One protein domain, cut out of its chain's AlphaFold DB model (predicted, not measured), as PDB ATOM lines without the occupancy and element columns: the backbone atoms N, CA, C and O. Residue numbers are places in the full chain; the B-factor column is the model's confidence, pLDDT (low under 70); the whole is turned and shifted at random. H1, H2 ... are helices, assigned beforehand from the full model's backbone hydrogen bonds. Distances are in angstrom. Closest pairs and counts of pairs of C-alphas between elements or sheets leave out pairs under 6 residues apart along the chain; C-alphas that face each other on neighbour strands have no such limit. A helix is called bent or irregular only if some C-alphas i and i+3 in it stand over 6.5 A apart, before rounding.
ATOM      1  N   ASP A   2     122.494 186.533 205.595       68.62
ATOM      2  CA  ASP A   2     123.548 185.786 206.286       68.62
ATOM      3  C   ASP A   2     122.960 184.415 206.607       68.62
ATOM      4  O   ASP A   2     121.993 184.316 207.359       68.62
ATOM      5  N   VAL A   3     123.451 183.381 205.929       78.81
ATOM      6  CA  VAL A   3     123.065 181.999 206.210       78.81
ATOM      7  C   VAL A   3     124.088 181.465 207.201       78.81
ATOM      8  O   VAL A   3     125.209 181.126 206.821       78.81
ATOM      9  N   GLU A   4     123.716 181.425 208.478       82.88
ATOM     10  CA  GLU A   4     124.462 180.658 209.469       82.88
ATOM     11  C   GLU A   4     124.279 179.172 209.161       82.88
ATOM     12  O   GLU A   4     123.179 178.631 209.230       82.88
ATOM     13  N   VAL A   5     125.370 178.530 208.748       87.69
ATOM     14  CA  VAL A   5     125.416 177.087 208.501       87.69
ATOM     15  C   VAL A   5     125.709 176.389 209.823       87.69
ATOM     16  O   VAL A   5     126.719 176.727 210.457       87.69
ATOM     17  N   ASP A   6     124.872 175.421 210.196       92.88
ATOM     18  CA  ASP A   6     125.035 174.628 211.414       92.88
ATOM     19  C   ASP A   6     126.305 173.752 211.363       92.88
ATOM     20  O   ASP A   6     126.869 173.493 210.296       92.88
ATOM     21  N   ASP A   7     126.810 173.321 212.521       94.06
ATOM     22  CA  ASP A   7     127.979 172.432 212.581       94.06
ATOM     23  C   ASP A   7     127.696 171.073 211.925       94.06
ATOM     24  O   ASP A   7     128.573 170.523 211.260       94.06
ATOM     25  N   GLU A   8     126.473 170.560 212.050       93.88
ATOM     26  CA  GLU A   8     126.067 169.307 211.421       93.88
ATOM     27  C   GLU A   8     126.102 169.416 209.893       93.88
ATOM     28  O   GLU A   8     126.699 168.567 209.227       93.88
ATOM     29  N   ASP A   9     125.581 170.510 209.334       94.56
ATOM     30  CA  ASP A   9     125.636 170.776 207.893       94.56
ATOM     31  C   ASP A   9     127.084 170.853 207.391       94.56
ATOM     32  O   ASP A   9     127.429 170.283 206.352       94.56
ATOM     33  N   LYS A  10     127.976 171.511 208.146       94.12
ATOM     34  CA  LYS A  10     129.413 171.559 207.816       94.12
ATOM     35  C   LYS A  10     130.030 170.163 207.828       94.12
ATOM     36  O   LYS A  10     130.833 169.846 206.947       94.12
ATOM     37  N   ALA A  11     129.673 169.334 208.807       95.38
ATOM     38  CA  ALA A  11     130.165 167.968 208.904       95.38
ATOM     39  C   ALA A  11     129.672 167.105 207.732       95.38
ATOM     40  O   ALA A  11     130.468 166.368 207.151       95.38
ATOM     41  N   ILE A  12     128.405 167.240 207.333       94.19
ATOM     42  CA  ILE A  12     127.833 166.539 206.176       94.19
ATOM     43  C   ILE A  12     128.539 166.971 204.888       94.19
ATOM     44  O   ILE A  12     129.005 166.117 204.135       94.19
ATOM     45  N   VAL A  13     128.703 168.279 204.657       95.06
ATOM     46  CA  VAL A  13     129.423 168.802 203.480       95.06
ATOM     47  C   VAL A  13     130.854 168.267 203.427       95.06
ATOM     48  O   VAL A  13     131.321 167.859 202.360       95.06
ATOM     49  N   LEU A  14     131.548 168.219 204.569       94.81
ATOM     50  CA  LEU A  14     132.889 167.646 204.652       94.81
ATOM     51  C   LEU A  14     132.888 166.160 204.274       94.81
ATOM     52  O   LEU A  14     133.704 165.758 203.450       94.81
ATOM     53  N   LEU A  15     131.976 165.360 204.835       94.50
ATOM     54  CA  LEU A  15     131.865 163.924 204.554       94.50
ATOM     55  C   LEU A  15     131.544 163.644 203.081       94.50
ATOM     56  O   LEU A  15     132.159 162.762 202.486       94.50
ATOM     57  N   CYS A  16     130.644 164.423 202.477       93.94
ATOM     58  CA  CYS A  16     130.309 164.328 201.055       93.94
ATOM     59  C   CYS A  16     131.458 164.756 200.129       93.94
ATOM     60  O   CYS A  16     131.476 164.370 198.965       93.94
ATOM     61  N   SER A  17     132.414 165.543 200.630       95.25
ATOM     62  CA  SER A  17     133.591 165.980 199.868       95.25
ATOM     63  C   SER A  17     134.730 164.954 199.878       95.25
ATOM     64  O   SER A  17     135.738 165.147 199.194       95.25
ATOM     65  N   THR A  35     123.491 162.740 215.950       91.81
ATOM     66  CA  THR A  35     124.084 164.040 215.606       91.81
ATOM     67  C   THR A  35     125.545 163.876 215.216       91.81
ATOM     68  O   THR A  35     126.295 163.118 215.852       91.81
ATOM     69  N   ILE A  36     125.971 164.621 214.200       92.56
ATOM     70  CA  ILE A  36     127.344 164.602 213.690       92.56
ATOM     71  C   ILE A  36     128.033 165.928 214.020       92.56
ATOM     72  O   ILE A  36     127.470 166.998 213.829       92.56
ATOM     73  N   LYS A  37     129.276 165.860 214.515       94.25
ATOM     74  CA  LYS A  37     130.083 167.039 214.862       94.25
ATOM     75  C   LYS A  37     131.337 167.115 214.020       94.25
ATOM     76  O   LYS A  37     132.076 166.131 213.915       94.25
ATOM     77  N   THR A  38     131.662 168.304 213.528       94.75
ATOM     78  CA  THR A  38     132.821 168.507 212.644       94.75
ATOM     79  C   THR A  38     134.138 168.107 213.320       94.75
ATOM     80  O   THR A  38     135.041 167.552 212.687       94.75
ATOM     81  N   LYS A  39     134.241 168.322 214.640       94.38
ATOM     82  CA  LYS A  39     135.417 167.955 215.451       94.38
ATOM     83  C   LYS A  39     135.675 166.450 215.485       94.38
ATOM     84  O   LYS A  39     136.830 166.035 215.373       94.38
ATOM     85  N   ASP A  40     134.624 165.647 215.612       93.00
ATOM     86  CA  ASP A  40     134.744 164.189 215.693       93.00
ATOM     87  C   ASP A  40     135.204 163.625 214.347       93.00
ATOM     88  O   ASP A  40     136.128 162.811 214.293       93.00
ATOM     89  N   ILE A  41     134.617 164.129 213.255       94.44
ATOM     90  CA  ILE A  41     135.000 163.755 211.891       94.44
ATOM     91  C   ILE A  41     136.468 164.101 211.632       94.44
ATOM     92  O   ILE A  41     137.248 163.245 211.216       94.44
ATOM     93  N   THR A  42     136.873 165.332 211.946       94.94
ATOM     94  CA  THR A  42     138.252 165.797 211.731       94.94
ATOM     95  C   THR A  42     139.257 164.971 212.535       94.94
ATOM     96  O   THR A  42     140.292 164.566 212.007       94.94
ATOM     97  N   SER A  43     138.939 164.669 213.798       94.25
ATOM     98  CA  SER A  43     139.815 163.883 214.674       94.25
ATOM     99  C   SER A  43     140.001 162.456 214.159       94.25
ATOM    100  O   SER A  43     141.124 161.953 214.125       94.25
ATOM    101  N   ALA A  44     138.927 161.814 213.696       92.94
ATOM    102  CA  ALA A  44     138.993 160.464 213.145       92.94
ATOM    103  C   ALA A  44     139.776 160.400 211.824       92.94
ATOM    104  O   ALA A  44     140.572 159.482 211.614       92.94
ATOM    105  N   LEU A  45     139.594 161.392 210.945       93.94
ATOM    106  CA  LEU A  45     140.353 161.493 209.697       93.94
ATOM    107  C   LEU A  45     141.853 161.680 209.965       93.94
ATOM    108  O   LEU A  45     142.673 161.013 209.328       93.94
ATOM    109  N   LEU A  46     142.208 162.527 210.936       93.44
ATOM    110  CA  LEU A  46     143.595 162.732 211.348       93.44
ATOM    111  C   LEU A  46     144.200 161.458 211.948       93.44
ATOM    112  O   LEU A  46     145.306 161.076 211.572       93.44
ATOM    113  N   ALA A  47     143.473 160.771 212.833       90.69
ATOM    114  CA  ALA A  47     143.927 159.517 213.431       90.69
ATOM    115  C   ALA A  47     144.184 158.437 212.367       90.69
ATOM    116  O   ALA A  47     145.191 157.732 212.427       90.69
ATOM    117  N   ARG A  48     143.325 158.339 211.342       90.12
ATOM    118  CA  ARG A  48     143.538 157.422 210.213       90.12
ATOM    119  C   ARG A  48     144.809 157.754 209.431       90.12
ATOM    120  O   ARG A  48     145.546 156.840 209.065       90.12
ATOM    121  N   ASP A  49     145.053 159.032 209.157       88.62
ATOM    122  CA  ASP A  49     146.252 159.476 208.440       88.62
ATOM    123  C   ASP A  49     147.531 159.203 209.245       88.62
ATOM    124  O   ASP A  49     148.503 158.680 208.701       88.62
ATOM    125  N   GLN A  50     147.500 159.462 210.555       89.06
ATOM    126  CA  GLN A  50     148.588 159.111 211.470       89.06
ATOM    127  C   GLN A  50     148.836 157.601 211.492       89.06
ATOM    128  O   GLN A  50     149.970 157.166 211.337       89.06
ATOM    129  N   MET A  51     147.787 156.785 211.599       86.75
ATOM    130  CA  MET A  51     147.930 155.328 211.608       86.75
ATOM    131  C   MET A  51     148.512 154.798 210.289       86.75
ATOM    132  O   MET A  51     149.289 153.849 210.300       86.75
ATOM    133  N   ARG A  52     148.171 155.409 209.147       84.06
ATOM    134  CA  ARG A  52     148.781 155.071 207.852       84.06
ATOM    135  C   ARG A  52     150.274 155.409 207.829       84.06
ATOM    136  O   ARG A  52     151.070 154.553 207.466       84.06
ATOM    137  N   LYS A  53     150.648 156.611 208.275       82.94
ATOM    138  CA  LYS A  53     152.054 157.043 208.360       82.94
ATOM    139  C   LYS A  53     152.875 156.157 209.295       82.94
ATOM    140  O   LYS A  53     154.003 155.802 208.970       82.94
ATOM    141  N   ASN A  54     152.297 155.759 210.424       76.25
ATOM    142  CA  ASN A  54     152.957 154.865 211.369       76.25
ATOM    143  C   ASN A  54     153.164 153.483 210.753       76.25
ATOM    144  O   ASN A  54     154.273 152.981 210.815       76.25
ATOM    145  N   LYS A  55     152.177 152.931 210.035       65.75
ATOM    146  CA  LYS A  55     152.330 151.659 209.307       65.75
ATOM    147  C   LYS A  55     153.402 151.705 208.217       65.75
ATOM    148  O   LYS A  55     154.065 150.703 207.969       65.75
ATOM    149  N   GLU A  56     153.588 152.856 207.576       57.94
ATOM    150  CA  GLU A  56     154.662 153.073 206.600       57.94
ATOM    151  C   GLU A  56     156.047 153.175 207.284       57.94
ATOM    152  O   GLU A  56     157.042 152.724 206.715       57.94
ATOM    153  N   GLY A  57     156.117 153.668 208.530       51.22
ATOM    154  CA  GLY A  57     157.325 153.672 209.375       51.22
ATOM    155  C   GLY A  57     157.571 152.391 210.199       51.22
ATOM    156  O   GLY A  57     158.699 152.116 210.606       51.22
ATOM    157  N   GLU A  58     156.546 151.565 210.416       47.62
ATOM    158  CA  GLU A  58     156.558 150.326 211.214       47.62
ATOM    159  C   GLU A  58     157.105 149.109 210.454       47.62
ATOM    160  O   GLU A  58     157.125 148.005 210.990       47.62
TER     161      GLU A  58
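What this domain is: This is residues 2 to 17 and 35 to 58 of the 84 residues of an uncharacterized protein of Oryza sativa subsp. indica (UniProt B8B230). A long straight helix, H2, begins beside a short helix, H1, and runs away from it as an arm, with residues 43 to 58 sticking out free. The stretch of residues 2 to 6 leads into H1 at the opposite end from the arm's tip, and the arm and this tail together make the length. The printed part has 40 residues with two named helices, H1 then H2, and no named strand; its class is all helix. It is only just extended, close to loose, with a radius of gyration of the C-alphas of 13.7 A, and the C-alphas span 48 by 17 by 14 A.

How they stand to each other: H1, residues 7 to 16, touches H2, residues 38 to 57, with 6 pairs of C-alphas within 8 A. H2 touches H1 with residues 38 to 41 alone. The closest C-alphas of the two helices are those of Ala 11 and Thr 38, 4.6 A apart. Their lines stand at a steep tilt of 41 degrees, and they run the same way. Their centres are 18.0 A apart. Residues 43 to 58, of which 43 to 57 belong to H2, stand free. In both H1 and H2 every O i to N i+4 pair is within hydrogen-bond range.

Where its parts are: Asp 2 has its C-alpha at (123.548, 185.786, 206.286). H1 begins at C-alpha 7, at (127.979, 172.432, 212.581), and measures 14.3 A from first to last C-alpha. H2 has 20 residues and measures 28.8 A, ending at C-alpha 57, at (157.325, 153.672, 209.375). Neither helix is bent.

The domain as a whole: The two C-alphas farthest apart are those of Asp 2 and Glu 58, at 48.7 A. Residues 18 to 34 are not printed, and C-alphas 17 and 35 are 18.5 A apart across this cut, which falls in the link from H1 to H2. The mean pLDDT of the printed part is 87.2, with residue 2 and residues 55 to 58 under 70.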